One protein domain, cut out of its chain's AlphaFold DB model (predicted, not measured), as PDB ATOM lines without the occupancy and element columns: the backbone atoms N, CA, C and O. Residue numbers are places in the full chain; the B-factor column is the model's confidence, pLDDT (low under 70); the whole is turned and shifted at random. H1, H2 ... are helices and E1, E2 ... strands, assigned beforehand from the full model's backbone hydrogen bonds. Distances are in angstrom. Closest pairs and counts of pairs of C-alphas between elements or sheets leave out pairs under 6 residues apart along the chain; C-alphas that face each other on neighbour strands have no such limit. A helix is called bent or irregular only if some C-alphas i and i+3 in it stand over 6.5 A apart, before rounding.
ATOM      1  N   SER A  54       3.845 -37.630  62.856       57.00
ATOM      2  CA  SER A  54       3.232 -36.816  63.911       57.00
ATOM      3  C   SER A  54       2.367 -35.738  63.262       57.00
ATOM      4  O   SER A  54       2.839 -34.635  62.984       57.00
ATOM      5  N   TRP A  55       1.095 -36.052  63.048       57.91
ATOM      6  CA  TRP A  55       0.087 -35.099  62.596       57.91
ATOM      7  C   TRP A  55      -0.124 -34.015  63.656       57.91
ATOM      8  O   TRP A  55      -0.424 -34.334  64.807       57.91
ATOM      9  N   LYS A  56       0.027 -32.737  63.294       62.75
ATOM     10  CA  LYS A  56      -0.283 -31.619  64.200       62.75
ATOM     11  C   LYS A  56      -1.386 -30.749  63.612       62.75
ATOM     12  O   LYS A  56      -1.411 -30.498  62.410       62.75
ATOM     13  N   HIS A  57      -2.302 -30.301  64.468       60.75
ATOM     14  CA  HIS A  57      -3.276 -29.278  64.101       60.75
ATOM     15  C   HIS A  57      -2.602 -27.917  63.954       60.75
ATOM     16  O   HIS A  57      -1.662 -27.587  64.684       60.75
ATOM     17  N   PHE A  58      -3.118 -27.133  63.010       66.00
ATOM     18  CA  PHE A  58      -2.748 -25.738  62.858       66.00
ATOM     19  C   PHE A  58      -3.315 -24.928  64.012       66.00
ATOM     20  O   PHE A  58      -4.505 -24.974  64.305       66.00
ATOM     21  N   SER A  59      -2.423 -24.204  64.670       75.12
ATOM     22  CA  SER A  59      -2.774 -23.090  65.542       75.12
ATOM     23  C   SER A  59      -2.097 -21.859  64.967       75.12
ATOM     24  O   SER A  59      -1.035 -21.998  64.357       75.12
ATOM     25  N   ASP A  60      -2.650 -20.678  65.211       81.12
ATOM     26  CA  ASP A  60      -2.073 -19.408  64.745       81.12
ATOM     27  C   ASP A  60      -0.608 -19.269  65.184       81.12
ATOM     28  O   ASP A  60       0.254 -18.844  64.426       81.12
ATOM     29  N   LYS A  61      -0.282 -19.782  66.379       83.94
ATOM     30  CA  LYS A  61       1.096 -19.856  66.889       83.94
ATOM     31  C   LYS A  61       2.033 -20.686  66.010       83.94
ATOM     32  O   LYS A  61       3.217 -20.391  65.951       83.94
ATOM     33  N   ARG A  62       1.543 -21.761  65.386       82.75
ATOM     34  CA  ARG A  62       2.345 -22.601  64.483       82.75
ATOM     35  C   ARG A  62       2.533 -21.927  63.130       82.75
ATOM     36  O   ARG A  62       3.608 -22.081  62.571       82.75
ATOM     37  N   ILE A  63       1.517 -21.222  62.632       82.75
ATOM     38  CA  ILE A  63       1.618 -20.441  61.392       82.75
ATOM     39  C   ILE A  63       2.686 -19.366  61.583       82.75
ATOM     40  O   ILE A  63       3.700 -19.432  60.904       82.75
ATOM     41  N   ALA A  64       2.563 -18.545  62.628       86.44
ATOM     42  CA  ALA A  64       3.554 -17.522  62.957       86.44
ATOM     43  C   ALA A  64       4.980 -18.088  63.113       86.44
ATOM     44  O   ALA A  64       5.943 -17.482  62.663       86.44
ATOM     45  N   GLN A  65       5.130 -19.284  63.702       85.25
ATOM     46  CA  GLN A  65       6.434 -19.957  63.788       85.25
ATOM     47  C   GLN A  65       7.000 -20.363  62.424       85.25
ATOM     48  O   GLN A  65       8.203 -20.288  62.239       85.25
ATOM     49  N   ILE A  66       6.164 -20.843  61.500       83.31
ATOM     50  CA  ILE A  66       6.587 -21.224  60.143       83.31
ATOM     51  C   ILE A  66       6.975 -19.969  59.356       83.31
ATOM     52  O   ILE A  66       8.002 -19.975  58.683       83.31
ATOM     53  N   GLU A  67       6.189 -18.901  59.475       85.06
ATOM     54  CA  GLU A  67       6.459 -17.622  58.814       85.06
ATOM     55  C   GLU A  67       7.762 -16.989  59.314       85.06
ATOM     56  O   GLU A  67       8.565 -16.522  58.513       85.06
ATOM     57  N   GLU A  68       8.018 -17.044  60.624       84.31
ATOM     58  CA  GLU A  68       9.268 -16.571  61.227       84.31
ATOM     59  C   GLU A  68      10.465 -17.473  60.878       84.31
ATOM     60  O   GLU A  68      11.516 -16.975  60.480       84.31
ATOM     61  N   GLU A  69      10.328 -18.800  61.005       80.06
ATOM     62  CA  GLU A  69      11.430 -19.756  60.801       80.06
ATOM     63  C   GLU A  69      11.873 -19.837  59.334       80.06
ATOM     64  O   GLU A  69      13.059 -20.036  59.067       80.06
ATOM     65  N   TYR A  70      10.939 -19.687  58.391       76.56
ATOM     66  CA  TYR A  70      11.203 -19.816  56.955       76.56
ATOM     67  C   TYR A  70      11.058 -18.507  56.181       76.56
ATOM     68  O   TYR A  70      11.136 -18.541  54.959       76.56
ATOM     69  N   ALA A  71      10.846 -17.378  56.863       77.94
ATOM     70  CA  ALA A  71      10.739 -16.051  56.255       77.94
ATOM     71  C   ALA A  71       9.816 -16.020  55.014       77.94
ATOM     72  O   ALA A  71      10.182 -15.517  53.949       77.94
ATOM     73  N   ILE A  72       8.625 -16.607  55.160       80.00
ATOM     74  CA  ILE A  72       7.575 -16.707  54.136       80.00
ATOM     75  C   ILE A  72       6.273 -16.151  54.716       80.00
ATOM     76  O   ILE A  72       5.953 -16.479  55.854       80.00
ATOM     77  N   SER A  73       5.511 -15.342  53.971       85.94
ATOM     78  CA  SER A  73       4.150 -14.968  54.391       85.94
ATOM     79  C   SER A  73       3.148 -16.033  53.952       85.94
ATOM     80  O   SER A  73       3.192 -16.531  52.823       85.94
ATOM     81  N   LEU A  74       2.240 -16.391  54.858       86.81
ATOM     82  CA  LEU A  74       1.154 -17.337  54.621       86.81
ATOM     83  C   LEU A  74      -0.227 -16.683  54.754       86.81
ATOM     84  O   LEU A  74      -1.226 -17.407  54.783       86.81
ATOM     85  N   ASP A  75      -0.291 -15.349  54.783       86.31
ATOM     86  CA  ASP A  75      -1.515 -14.569  55.007       86.31
ATOM     87  C   ASP A  75      -2.622 -14.897  53.989       86.31
ATOM     88  O   ASP A  75      -3.778 -15.100  54.363       86.31
ATOM     89  N   ASP A  76      -2.255 -15.046  52.712       84.88
ATOM     90  CA  ASP A  76      -3.169 -15.376  51.609       84.88
ATOM     91  C   ASP A  76      -3.212 -16.886  51.302       84.88
ATOM     92  O   ASP A  76      -3.405 -17.325  50.160       84.88
ATOM     93  N   THR A  77      -2.993 -17.720  52.323       88.50
ATOM     94  CA  THR A  77      -2.975 -19.178  52.171       88.50
ATOM     95  C   THR A  77      -3.956 -19.881  53.099       88.50
ATOM     96  O   THR A  77      -4.239 -19.459  54.218       88.50
ATOM     97  N   VAL A  78      -4.469 -21.023  52.643       89.75
ATOM     98  CA  VAL A  78      -5.304 -21.912  53.452       89.75
ATOM     99  C   VAL A  78      -4.447 -23.088  53.923       89.75
ATOM    100  O   VAL A  78      -4.161 -23.992  53.125       89.75
ATOM    101  N   PRO A  79      -4.034 -23.135  55.203       87.19
ATOM    102  CA  PRO A  79      -3.210 -24.223  55.707       87.19
ATOM    103  C   PRO A  79      -3.980 -25.546  55.658       87.19
ATOM    104  O   PRO A  79      -5.141 -25.645  56.063       87.19
ATOM    105  N   GLU A  80      -3.330 -26.598  55.165       86.19
ATOM    106  CA  GLU A  80      -3.919 -27.936  55.098       86.19
ATOM    107  C   GLU A  80      -3.318 -28.857  56.155       86.19
ATOM    108  O   GLU A  80      -4.044 -29.522  56.898       86.19
ATOM    109  N   ARG A  81      -1.986 -28.976  56.171       83.12
ATOM    110  CA  ARG A  81      -1.325 -30.105  56.832       83.12
ATOM    111  C   ARG A  81       0.102 -29.779  57.245       83.12
ATOM    112  O   ARG A  81       0.883 -29.342  56.417       83.12
ATOM    113  N   TYR A  82       0.451 -30.061  58.496       83.69
ATOM    114  CA  TYR A  82       1.823 -29.992  58.999       83.69
ATOM    115  C   TYR A  82       2.221 -31.341  59.579       83.69
ATOM    116  O   TYR A  82       1.464 -31.944  60.351       83.69
ATOM    117  N   TRP A  83       3.414 -31.805  59.229       83.44
ATOM    118  CA  TRP A  83       3.964 -33.021  59.796       83.44
ATOM    119  C   TRP A  83       5.483 -32.985  59.870       83.44
ATOM    120  O   TRP A  83       6.153 -32.293  59.115       83.44
ATOM    121  N   VAL A  84       6.019 -33.769  60.800       79.00
ATOM    122  CA  VAL A  84       7.454 -34.029  60.908       79.00
ATOM    123  C   VAL A  84       7.656 -35.508  60.593       79.00
ATOM    124  O   VAL A  84       7.070 -36.347  61.291       79.00
ATOM    125  N   PRO A  85       8.390 -35.860  59.525       70.81
ATOM    126  CA  PRO A  85       8.689 -37.251  59.228       70.81
ATOM    127  C   PRO A  85       9.628 -37.814  60.302       70.81
ATOM    128  O   PRO A  85      10.672 -37.249  60.590       70.81
ATOM    129  N   ALA A  86       9.264 -38.941  60.915       63.41
ATOM    130  CA  ALA A  86      10.047 -39.515  62.013       63.41
ATOM    131  C   ALA A  86      11.328 -40.254  61.575       63.41
ATOM    132  O   ALA A  86      12.145 -40.597  62.425       63.41
ATOM    133  N   ILE A  87      11.476 -40.568  60.282       59.75
ATOM    134  CA  ILE A  87      12.520 -41.481  59.770       59.75
ATOM    135  C   ILE A  87      13.427 -40.812  58.725       59.75
ATOM    136  O   ILE A  87      14.529 -41.294  58.471       59.75
ATOM    137  N   ALA A  88      13.011 -39.682  58.152       64.25
ATOM    138  CA  ALA A  88      13.880 -38.898  57.285       64.25
ATOM    139  C   ALA A  88      14.813 -38.075  58.179       64.25
ATOM    140  O   ALA A  88      14.398 -37.072  58.752       64.25
ATOM    141  N   GLN A  89      16.047 -38.557  58.363       63.47
ATOM    142  CA  GLN A  89      17.053 -37.916  59.226       63.47
ATOM    143  C   GLN A  89      17.376 -36.480  58.795       63.47
ATOM    144  O   GLN A  89      17.911 -35.704  59.581       63.47
ATOM    145  N   ASP A  90      17.045 -36.154  57.556       71.56
ATOM    146  CA  ASP A  90      17.348 -34.916  56.877       71.56
ATOM    147  C   ASP A  90      16.142 -34.012  56.645       71.56
ATOM    148  O   ASP A  90      16.348 -32.836  56.369       71.56
ATOM    149  N   MET A  91      14.906 -34.506  56.774       74.50
ATOM    150  CA  MET A  91      13.695 -33.689  56.648       74.50
ATOM    151  C   MET A  91      13.213 -33.256  58.034       74.50
ATOM    152  O   MET A  91      12.721 -34.056  58.829       74.50
ATOM    153  N   LYS A  92      13.304 -31.959  58.318       77.00
ATOM    154  CA  LYS A  92      12.937 -31.375  59.613       77.00
ATOM    155  C   LYS A  92      11.429 -31.193  59.756       77.00
ATOM    156  O   LYS A  92      10.875 -31.383  60.839       77.00
ATOM    157  N   SER A  93      10.759 -30.794  58.681       81.62
ATOM    158  CA  SER A  93       9.322 -30.532  58.679       81.62
ATOM    159  C   SER A  93       8.774 -30.513  57.256       81.62
ATOM    160  O   SER A  93       9.490 -30.255  56.289       81.62
ATOM    161  N   CYS A  94       7.480 -30.781  57.146       86.19
ATOM    162  CA  CYS A  94       6.725 -30.659  55.917       86.19
ATOM    163  C   CYS A  94       5.422 -29.911  56.193       86.19
ATOM    164  O   CYS A  94       4.766 -30.120  57.223       86.19
ATOM    165  N   PHE A  95       5.023 -29.080  55.243       87.81
ATOM    166  CA  PHE A  95       3.854 -28.231  55.333       87.81
ATOM    167  C   PHE A  95       3.135 -28.151  53.986       87.81
ATOM    168  O   PHE A  95       3.744 -27.829  52.977       87.81
ATOM    169  N   ASN A  96       1.828 -28.408  53.983       90.38
ATOM    170  CA  ASN A  96       0.966 -28.172  52.834       90.38
ATOM    171  C   ASN A  96      -0.023 -27.051  53.111       90.38
ATOM    172  O   ASN A  96      -0.650 -27.007  54.177       90.38
ATOM    173  N   PHE A  97      -0.258 -26.262  52.077       91.38
ATOM    174  CA  PHE A  97      -1.234 -25.188  52.048       91.38
ATOM    175  C   PHE A  97      -1.829 -25.048  50.650       91.38
ATOM    176  O   PHE A  97      -1.323 -25.618  49.680       91.38
ATOM    177  N   TYR A  98      -2.924 -24.307  50.563       92.19
ATOM    178  CA  TYR A  98      -3.541 -23.914  49.305       92.19
ATOM    179  C   TYR A  98      -3.437 -22.407  49.116       92.19
ATOM    180  O   TYR A  98      -3.448 -21.662  50.092       92.19
ATOM    181  N   THR A  99      -3.335 -21.974  47.867       90.56
ATOM    182  CA  THR A  99      -3.368 -20.563  47.476       90.56
ATOM    183  C   THR A  99      -3.954 -20.442  46.074       90.56
ATOM    184  O   THR A  99      -3.871 -21.384  45.280       90.56
ATOM    185  N   ASP A 100      -4.560 -19.300  45.771       90.38
ATOM    186  CA  ASP A 100      -5.002 -18.974  44.414       90.38
ATOM    187  C   ASP A 100      -3.897 -18.343  43.572       90.38
ATOM    188  O   ASP A 100      -3.917 -18.476  42.349       90.38
ATOM    189  N   ASP A 101      -2.896 -17.745  44.218       88.12
ATOM    190  CA  ASP A 101      -1.778 -17.100  43.550       88.12
ATOM    191  C   ASP A 101      -0.461 -17.455  44.244       88.12
ATOM    192  O   ASP A 101      -0.037 -16.825  45.213       88.12
ATOM    193  N   TYR A 102       0.219 -18.482  43.727       85.50
ATOM    194  CA  TYR A 102       1.519 -18.871  44.270       85.50
ATOM    195  C   TYR A 102       2.587 -17.786  44.087       85.50
ATOM    196  O   TYR A 102       3.571 -17.798  44.822       85.50
ATOM    197  N   ARG A 103       2.424 -16.860  43.129       83.75
ATOM    198  CA  ARG A 103       3.395 -15.784  42.892       83.75
ATOM    199  C   ARG A 103       3.335 -14.768  44.011       83.75
ATOM    200  O   ARG A 103       4.380 -14.452  44.552       83.75
ATOM    201  N   ALA A 104       2.136 -14.374  44.433       84.44
ATOM    202  CA  ALA A 104       1.954 -13.500  45.590       84.44
ATOM    203  C   ALA A 104       2.594 -14.089  46.862       84.44
ATOM    204  O   ALA A 104       3.272 -13.383  47.607       84.44
ATOM    205  N   VAL A 105       2.471 -15.408  47.075       84.50
ATOM    206  CA  VAL A 105       3.167 -16.089  48.183       84.50
ATOM    207  C   VAL A 105       4.690 -15.960  48.033       84.50
ATOM    208  O   VAL A 105       5.390 -15.723  49.017       84.50
ATOM    209  N   MET A 106       5.213 -16.083  46.811       81.44
ATOM    210  CA  MET A 106       6.647 -15.958  46.528       81.44
ATOM    211  C   MET A 106       7.160 -14.513  46.442       81.44
ATOM    212  O   MET A 106       8.358 -14.308  46.590       81.44
ATOM    213  N   ASP A 107       6.307 -13.500  46.297       79.31
ATOM    214  CA  ASP A 107       6.727 -12.090  46.343       79.31
ATOM    215  C   ASP A 107       7.244 -11.707  47.739       79.31
ATOM    216  O   ASP A 107       8.137 -10.873  47.886       79.31
ATOM    217  N   SER A 108       6.703 -12.356  48.775       70.12
ATOM    218  CA  SER A 108       7.130 -12.217  50.174       70.12
ATOM    219  C   SER A 108       8.323 -13.105  50.553       70.12
ATOM    220  O   SER A 108       8.702 -13.183  51.721       70.12
ATOM    221  N   PHE A 109       8.894 -13.821  49.585       70.94
ATOM    222  CA  PHE A 109       9.939 -14.806  49.820       70.94
ATOM    223  C   PHE A 109      11.287 -14.140  50.083       70.94
ATOM    224  O   PHE A 109      11.837 -13.439  49.231       70.94
ATOM    225  N   HIS A 110      11.867 -14.410  51.250       61.75
ATOM    226  CA  HIS A 110      13.181 -13.897  51.620       61.75
ATOM    227  C   HIS A 110      14.225 -15.024  51.614       61.75
ATOM    228  O   HIS A 110      14.279 -15.844  52.527       61.75
ATOM    229  N   GLY A 111      15.080 -15.059  50.585       60.50
ATOM    230  CA  GLY A 111      16.179 -16.022  50.469       60.50
ATOM    231  C   GLY A 111      16.998 -15.887  49.183       60.50
ATOM    232  O   GLY A 111      16.570 -15.235  48.234       60.50
ATOM    233  N   GLU A 112      18.177 -16.514  49.137       58.41
ATOM    234  CA  GLU A 112      18.950 -16.673  47.896       58.41
ATOM    235  C   GLU A 112      18.354 -17.844  47.100       58.41
ATOM    236  O   GLU A 112      18.582 -19.015  47.414       58.41
ATOM    237  N   GLY A 113      17.500 -17.530  46.124       52.78
ATOM    238  CA  GLY A 113      16.825 -18.530  45.298       52.78
ATOM    239  C   GLY A 113      17.808 -19.291  44.408       52.78
ATOM    240  O   GLY A 113      18.553 -18.687  43.639       52.78
ATOM    241  N   VAL A 114      17.787 -20.625  44.474       54.88
ATOM    242  CA  VAL A 114      18.527 -21.482  43.535       54.88
ATOM    243  C   VAL A 114      17.536 -22.094  42.548       54.88
ATOM    244  O   VAL A 114      16.827 -23.047  42.873       54.88
ATOM    245  N   THR A 115      17.543 -21.511  41.346       52.69
ATOM    246  CA  THR A 115      16.878 -21.942  40.103       52.69
ATOM    247  C   THR A 115      15.353 -21.765  40.057       52.69
ATOM    248  O   THR A 115      14.600 -22.472  40.721       52.69
ATOM    249  N   GLU A 116      14.901 -20.853  39.193       54.50
ATOM    250  CA  GLU A 116      13.513 -20.739  38.728       54.50
ATOM    251  C   GLU A 116      13.293 -21.680  37.525       54.50
ATOM    252  O   GLU A 116      14.199 -21.820  36.700       54.50
ATOM    253  N   PRO A 117      12.132 -22.337  37.368       53.41
ATOM    254  CA  PRO A 117      11.824 -23.047  36.131       53.41
ATOM    255  C   PRO A 117      11.521 -22.064  34.986       53.41
ATOM    256  O   PRO A 117      10.721 -21.144  35.133       53.41
ATOM    257  N   GLU A 118      12.128 -22.300  33.817       46.03
ATOM    258  CA  GLU A 118      12.048 -21.432  32.629       46.03
ATOM    259  C   GLU A 118      10.686 -21.446  31.897       46.03
ATOM    260  O   GLU A 118      10.505 -20.688  30.942       46.03
ATOM    261  N   SER A 119       9.709 -22.284  32.284       50.81
ATOM    262  CA  SER A 119       8.455 -22.416  31.519       50.81
ATOM    263  C   SER A 119       7.189 -22.599  32.361       50.81
ATOM    264  O   SER A 119       7.212 -23.161  33.454       50.81
ATOM    265  N   TYR A 120       6.084 -22.086  31.817       53.59
ATOM    266  CA  TYR A 120       4.810 -21.819  32.492       53.59
ATOM    267  C   TYR A 120       3.821 -22.990  32.496       53.59
ATOM    268  O   TYR A 120       2.803 -22.920  33.186       53.59
ATOM    269  N   ASP A 121       4.085 -24.053  31.738       47.66
ATOM    270  CA  ASP A 121       3.025 -24.973  31.348       47.66
ATOM    271  C   ASP A 121       3.165 -26.351  32.013       47.66
ATOM    272  O   ASP A 121       4.054 -27.145  31.723       47.66
ATOM    273  N   VAL A 122       2.188 -26.647  32.878       54.91
ATOM    274  CA  VAL A 122       1.795 -27.974  33.401       54.91
ATOM    275  C   VAL A 122       2.680 -28.588  34.498       54.91
ATOM    276  O   VAL A 122       2.176 -29.381  35.303       54.91
ATOM    277  N   GLU A 123       3.954 -28.223  34.609       65.44
ATOM    278  CA  GLU A 123       4.856 -28.823  35.601       65.44
ATOM    279  C   GLU A 123       4.828 -28.128  36.975       65.44
ATOM    280  O   GLU A 123       4.556 -26.930  37.077       65.44
ATOM    281  N   PRO A 124       5.064 -28.875  38.074       73.75
ATOM    282  CA  PRO A 124       5.122 -28.287  39.403       73.75
ATOM    283  C   PRO A 124       6.283 -27.289  39.510       73.75
ATOM    284  O   PRO A 124       7.450 -27.656  39.376       73.75
ATOM    285  N   VAL A 125       5.960 -26.033  39.814       78.06
ATOM    286  CA  VAL A 125       6.953 -24.976  40.028       78.06
ATOM    287  C   VAL A 125       7.597 -25.198  41.389       78.06
ATOM    288  O   VAL A 125       6.897 -25.355  42.387       78.06
ATOM    289  N   THR A 126       8.926 -25.239  41.440       79.62
ATOM    290  CA  THR A 126       9.667 -25.515  42.672       79.62
ATOM    291  C   THR A 126      10.677 -24.414  42.948       79.62
ATOM    292  O   THR A 126      11.501 -24.112  42.094       79.62
ATOM    293  N   TYR A 127      10.634 -23.874  44.160       77.06
ATOM    294  CA  TYR A 127      11.554 -22.871  44.681       77.06
ATOM    295  C   TYR A 127      12.429 -23.503  45.756       77.06
ATOM    296  O   TYR A 127      11.919 -24.200  46.635       77.06
ATOM    297  N   LYS A 128      13.740 -23.261  45.705       77.75
ATOM    298  CA  LYS A 128      14.697 -23.695  46.729       77.75
ATOM    299  C   LYS A 128      15.294 -22.480  47.416       77.75
ATOM    300  O   LYS A 128      15.693 -21.534  46.743       77.75
ATOM    301  N   CYS A 129      15.389 -22.539  48.737       74.31
ATOM    302  CA  CYS A 129      15.940 -21.462  49.541       74.31
ATOM    303  C   CYS A 129      16.870 -21.976  50.629       74.31
ATOM    304  O   CYS A 129      16.691 -23.063  51.189       74.31
ATOM    305  N   HIS A 130      17.851 -21.130  50.922       72.69
ATOM    306  CA  HIS A 130      18.691 -21.208  52.091       72.69
ATOM    307  C   HIS A 130      18.360 -20.049  53.039       72.69
ATOM    308  O   HIS A 130      18.575 -18.883  52.705       72.69
ATOM    309  N   VAL A 131      17.860 -20.367  54.236       67.81
ATOM    310  CA  VAL A 131      17.667 -19.385  55.311       67.81
ATOM    311  C   VAL A 131      18.720 -19.664  56.363       67.81
ATOM    312  O   VAL A 131      18.584 -20.616  57.118       67.81
ATOM    313  N   GLY A 132      19.775 -18.841  56.357       61.88
ATOM    314  CA  GLY A 132      20.795 -18.695  57.403       61.88
ATOM    315  C   GLY A 132      21.260 -19.966  58.139       61.88
ATOM    316  O   GLY A 132      20.545 -20.553  58.945       61.88
ATOM    317  N   GLY A 133      22.542 -20.317  58.012       65.81
ATOM    318  CA  GLY A 133      23.136 -21.436  58.753       65.81
ATOM    319  C   GLY A 133      23.068 -22.752  57.981       65.81
ATOM    320  O   GLY A 133      23.683 -22.839  56.933       65.81
ATOM    321  N   ASN A 134      22.371 -23.759  58.527       65.69
ATOM    322  CA  ASN A 134      22.309 -25.140  58.008       65.69
ATOM    323  C   ASN A 134      20.878 -25.554  57.587       65.69
ATOM    324  O   ASN A 134      20.546 -26.747  57.602       65.69
ATOM    325  N   VAL A 135      19.989 -24.589  57.333       67.94
ATOM    326  CA  VAL A 135      18.565 -24.836  57.065       67.94
ATOM    327  C   VAL A 135      18.247 -24.507  55.613       67.94
ATOM    328  O   VAL A 135      18.412 -23.379  55.152       67.94
ATOM    329  N   PHE A 136      17.735 -25.510  54.911       78.62
ATOM    330  CA  PHE A 136      17.283 -25.393  53.532       78.62
ATOM    331  C   PHE A 136      15.807 -25.733  53.485       78.62
ATOM    332  O   PHE A 136      15.341 -26.587  54.239       78.62
ATOM    333  N   TYR A 137      15.049 -25.111  52.596       78.88
ATOM    334  CA  TYR A 137      13.705 -25.589  52.313       78.88
ATOM    335  C   TYR A 137      13.358 -25.438  50.843       78.88
ATOM    336  O   TYR A 137      13.876 -24.585  50.122       78.88
ATOM    337  N   THR A 138      12.466 -26.316  50.415       83.44
ATOM    338  CA  THR A 138      11.921 -26.360  49.069       83.44
ATOM    339  C   THR A 138      10.431 -26.102  49.166       83.44
ATOM    340  O   THR A 138       9.760 -26.752  49.966       83.44
ATOM    341  N   VAL A 139       9.900 -25.192  48.356       85.38
ATOM    342  CA  VAL A 139       8.456 -25.011  48.183       85.38
ATOM    343  C   VAL A 139       8.086 -25.420  46.770       85.38
ATOM    344  O   VAL A 139       8.568 -24.838  45.806       85.38
ATOM    345  N   THR A 140       7.213 -26.413  46.647       86.88
ATOM    346  CA  THR A 140       6.685 -26.869  45.361       86.88
ATOM    347  C   THR A 140       5.207 -26.531  45.253       86.88
ATOM    348  O   THR A 140       4.416 -26.913  46.117       86.88
ATOM    349  N   PHE A 141       4.823 -25.871  44.167       87.38
ATOM    350  CA  PHE A 141       3.444 -25.570  43.822       87.38
ATOM    351  C   PHE A 141       2.976 -26.463  42.690       87.38
ATOM    352  O   PHE A 141       3.624 -26.586  41.653       87.38
ATOM    353  N   LYS A 142       1.808 -27.071  42.874       87.88
ATOM    354  CA  LYS A 142       1.140 -27.855  41.841       87.88
ATOM    355  C   LYS A 142      -0.284 -27.356  41.671       87.88
ATOM    356  O   LYS A 142      -0.976 -27.159  42.670       87.88
ATOM    357  N   TYR A 143      -0.728 -27.193  40.426       87.12
ATOM    358  CA  TYR A 143      -2.135 -26.916  40.147       87.12
ATOM    359  C   TYR A 143      -3.019 -28.004  40.769       87.12
ATOM    360  O   TYR A 143      -2.713 -29.200  40.704       87.12
ATOM    361  N   SER A 144      -4.095 -27.578  41.417       83.94
ATOM    362  CA  SER A 144      -5.017 -28.442  42.131       83.94
ATOM    363  C   SER A 144      -6.427 -27.901  41.959       83.94
ATOM    364  O   SER A 144      -6.733 -26.820  42.442       83.94
ATOM    365  N   GLU A 145      -7.326 -28.696  41.383       79.38
ATOM    366  CA  GLU A 145      -8.762 -28.395  41.380       79.38
ATOM    367  C   GLU A 145      -9.351 -28.656  42.776       79.38
ATOM    368  O   GLU A 145      -9.967 -29.687  43.045       79.38
ATOM    369  N   SER A 146      -9.086 -27.750  43.719       79.69
ATOM    370  CA  SER A 146      -9.615 -27.805  45.080       79.69
ATOM    371  C   SER A 146     -10.486 -26.592  45.363       79.69
ATOM    372  O   SER A 146     -10.186 -25.484  44.942       79.69
ATOM    373  N   SER A 147     -11.524 -26.772  46.180       81.62
ATOM    374  CA  SER A 147     -12.327 -25.656  46.692       81.62
ATOM    375  C   SER A 147     -11.570 -24.740  47.666       81.62
ATOM    376  O   SER A 147     -12.126 -23.739  48.104       81.62
ATOM    377  N   LYS A 148     -10.338 -25.098  48.048       84.31
ATOM    378  CA  LYS A 148      -9.484 -24.336  48.973       84.31
ATOM    379  C   LYS A 148      -8.501 -23.395  48.273       84.31
ATOM    380  O   LYS A 148      -7.839 -22.629  48.963       84.31
ATOM    381  N   GLY A 149      -8.361 -23.516  46.957       84.88
ATOM    382  CA  GLY A 149      -7.438 -22.723  46.157       84.88
ATOM    383  C   GLY A 149      -6.980 -23.464  44.904       84.88
ATOM    384  O   GLY A 149      -7.025 -24.698  44.841       84.88
ATOM    385  N   SER A 150      -6.520 -22.690  43.928       87.94
ATOM    386  CA  SER A 150      -6.117 -23.159  42.595       87.94
ATOM    387  C   SER A 150      -4.786 -23.925  42.588       87.94
ATOM    388  O   SER A 150      -4.523 -24.746  41.706       87.94
ATOM    389  N   TYR A 151      -3.943 -23.695  43.594       89.44
ATOM    390  CA  TYR A 151      -2.638 -24.325  43.738       89.44
ATOM    391  C   TYR A 151      -2.475 -24.940  45.119       89.44
ATOM    392  O   TYR A 151      -2.899 -24.391  46.135       89.44
ATOM    393  N   LYS A 152      -1.796 -26.083  45.153       91.81
ATOM    394  CA  LYS A 152      -1.315 -26.715  46.375       91.81
ATOM    395  C   LYS A 152       0.176 -26.450  46.523       91.81
ATOM    396  O   LYS A 152       0.961 -26.936  45.710       91.81
ATOM    397  N   GLY A 153       0.546 -25.723  47.571       90.50
ATOM    398  CA  GLY A 153       1.924 -25.543  48.010       90.50
ATOM    399  C   GLY A 153       2.347 -26.673  48.945       90.50
ATOM    400  O   GLY A 153       1.581 -27.093  49.813       90.50
ATOM    401  N   THR A 154       3.556 -27.189  48.752       90.19
ATOM    402  CA  THR A 154       4.220 -28.153  49.635       90.19
ATOM    403  C   THR A 154       5.591 -27.602  49.996       90.19
ATOM    404  O   THR A 154       6.489 -27.596  49.159       90.19
ATOM    405  N   LEU A 155       5.747 -27.136  51.231       88.38
ATOM    406  CA  LEU A 155       7.012 -26.711  51.814       88.38
ATOM    407  C   LEU A 155       7.656 -27.893  52.540       88.38
ATOM    408  O   LEU A 155       7.032 -28.534  53.386       88.38
ATOM    409  N   VAL A 156       8.912 -28.175  52.222       86.94
ATOM    410  CA  VAL A 156       9.722 -29.203  52.874       86.94
ATOM    411  C   VAL A 156      11.007 -28.573  53.370       86.94
ATOM    412  O   VAL A 156      11.766 -28.029  52.576       86.94
ATOM    413  N   CYS A 157      11.260 -28.671  54.670       83.19
ATOM    414  CA  CYS A 157      12.484 -28.190  55.292       83.19
ATOM    415  C   CYS A 157      13.473 -29.337  55.517       83.19
ATOM    416  O   CYS A 157      13.098 -30.409  56.002       83.19
ATOM    417  N   TYR A 158      14.739 -29.068  55.217       79.88
ATOM    418  CA  TYR A 158      15.870 -29.969  55.319       79.88
ATOM    419  C   TYR A 158      16.986 -29.402  56.207       79.88
ATOM    420  O   TYR A 158      17.133 -28.187  56.360       79.88
ATOM    421  N   THR A 159      17.813 -30.292  56.749       71.25
ATOM    422  CA  THR A 159      19.110 -29.951  57.358       71.25
ATOM    423  C   THR A 159      20.260 -30.163  56.361       71.25
ATOM    424  O   THR A 159      20.249 -31.148  55.627       71.25
ATOM    425  N   ASP A 160      21.262 -29.279  56.375       61.38
ATOM    426  CA  ASP A 160      22.405 -29.129  55.437       61.38
ATOM    427  C   ASP A 160      23.106 -30.412  54.934       61.38
ATOM    428  O   ASP A 160      23.601 -30.457  53.809       61.38
ATOM    429  N   ALA A 161      23.088 -31.510  55.698       55.41
ATOM    430  CA  ALA A 161      23.754 -32.763  55.323       55.41
ATOM    431  C   ALA A 161      23.355 -33.318  53.932       55.41
ATOM    432  O   ALA A 161      24.145 -34.046  53.329       55.41
ATOM    433  N   THR A 162      22.183 -32.949  53.399       52.53
ATOM    434  CA  THR A 162      21.656 -33.448  52.112       52.53
ATOM    435  C   THR A 162      21.687 -32.419  50.972       52.53
ATOM    436  O   THR A 162      21.436 -32.785  49.823       52.53
ATOM    437  N   TYR A 163      22.035 -31.146  51.220       49.47
ATOM    438  CA  TYR A 163      22.089 -30.133  50.150       49.47
ATOM    439  C   TYR A 163      23.102 -30.511  49.057       49.47
ATOM    440  O   TYR A 163      22.820 -30.409  47.859       49.47
ATOM    441  N   ASN A 164      24.242 -31.077  49.463       47.72
ATOM    442  CA  ASN A 164      25.289 -31.516  48.542       47.72
ATOM    443  C   ASN A 164      24.809 -32.576  47.538       47.72
ATOM    444  O   ASN A 164      25.276 -32.583  46.402       47.72
ATOM    445  N   CYS A 165      23.839 -33.425  47.892       45.59
ATOM    446  CA  CYS A 165      23.364 -34.497  47.014       45.59
ATOM    447  C   CYS A 165      22.599 -33.969  45.793       45.59
ATOM    448  O   CYS A 165      22.705 -34.545  44.716       45.59
ATOM    449  N   TYR A 166      21.882 -32.851  45.936       44.28
ATOM    450  CA  TYR A 166      21.099 -32.257  44.849       44.28
ATOM    451  C   TYR A 166      21.854 -31.165  44.076       44.28
ATOM    452  O   TYR A 166      21.403 -30.772  43.002       44.28
ATOM    453  N   HIS A 167      22.995 -30.684  44.588       43.41
ATOM    454  CA  HIS A 167      23.791 -29.631  43.944       43.41
ATOM    455  C   HIS A 167      24.979 -30.160  43.119       43.41
ATOM    456  O   HIS A 167      25.358 -29.543  42.120       43.41
ATOM    457  N   THR A 168      25.553 -31.321  43.474       38.56
ATOM    458  CA  THR A 168      26.670 -31.908  42.696       38.56
ATOM    459  C   THR A 168      26.279 -32.533  41.354       38.56
ATOM    460  O   THR A 168      27.169 -32.808  40.552       38.56
ATOM    461  N   GLU A 169      24.990 -32.740  41.065       41.19
ATOM    462  CA  GLU A 169      24.563 -33.216  39.736       41.19
ATOM    463  C   GLU A 169      24.420 -32.079  38.711       41.19
ATOM    464  O   GLU A 169      24.605 -32.309  37.521       41.19
TER     465      GLU A 169
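What this domain is: This is residues 54 to 169 of the 174 residues of an uncharacterized protein of Ruminococcus sp (UniProt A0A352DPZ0). One twisted sheet of six strands makes a wall, with the helices H1 and H2 both over the same face, apart from each other, H1 running across the strands and H2 along them, and no named helix over the other face. H3 follows the last strand at one end of the wall and only grazes it, and the long loop of residues 108 to 124 leads from H2 to the edge strand E4. The printed part has 116 residues, with E1, H1, E2, E3, H2, E4, E5, E6 and H3 in that order; the sheet's order is E1, E2, E3, E6, E5, E4, with neighbours antiparallel, and the class is mixed. It is compact, with a radius of gyration of the C-alphas of 13.9 A and spans of 38 by 35 by 24 A.

Where its parts are: Find C-alpha 54 at (3.232, -36.816, 63.911), where E1, residues 54 to 56, begins and runs 6.3 A. H1, residues 60 to 70, covers 15.4 A. Next come E2, residues 78 to 85, 21.6 A, and E3, residues 91 to 99, 23.4 A. H2, residues 102 to 107, is 8.8 A long. Look for E4 at C-alpha 125, (6.953, -24.976, 40.028); it runs 17.2 A to residue 130. E5, residues 135 to 146, runs 30.8 A and bends by 65 degrees at residue 143. E6, residues 149 to 159, runs 29.7 A. H3, residues 160 to 167, spans 11.6 A and ends at C-alpha 167, (23.791, -29.631, 43.944); it is irregular, with C-alphas 161 and 164 7.1 A apart.

How they stand to each other: Start at edge strand E1, where N 56 and O 82 of E2 are 3.4 A apart. In the hairpin of E2 and E3, find N 94 and O 83 at 2.8 A. Between E3 and E6, N 155 and O 95 are at 2.7 A. The hairpin of E5 and E6 has N 158 and O 136 at 2.7 A. E4, E5 and E6 form a meander, each strand the antiparallel neighbour of the one before; in the hairpin of E4 and E5, N 127 and O 139 are at 2.8 A. H1 is on the sheet at a height of 9.7 A, over E3 and only just over E6, with 3 C-alphas; it runs across the strands, at 68 degrees to E3 on the local plane. H2 is on the same face at a height of 8.4 A, only just over E6, with 3 C-alphas, and runs along the strands, at 23 degrees to E6 on the local plane; its closest C-alphas to E6 are those of Tyr 102 and Tyr 151, 6.9 A apart. H1 and H2 are apart. H3 only grazes the sheet with residues 160 to 163. Every O i to N i+4 pair is within hydrogen-bond range in H1 and H2; H3 has 1 of 4, and 4 of 5 O i to N i+3 pairs.

The domain as a whole: The C-alphas farthest apart, those of Ser 147 and Thr 168, are 39.7 A apart. The printed part has no cut, and the link from H2 to E4, 17 residues, is long. The mean pLDDT of the printed part is 74.1; look for values under 70 at residues 54 to 58, 86 to 89, 110 to 123, 131 to 135 and 160 to 169.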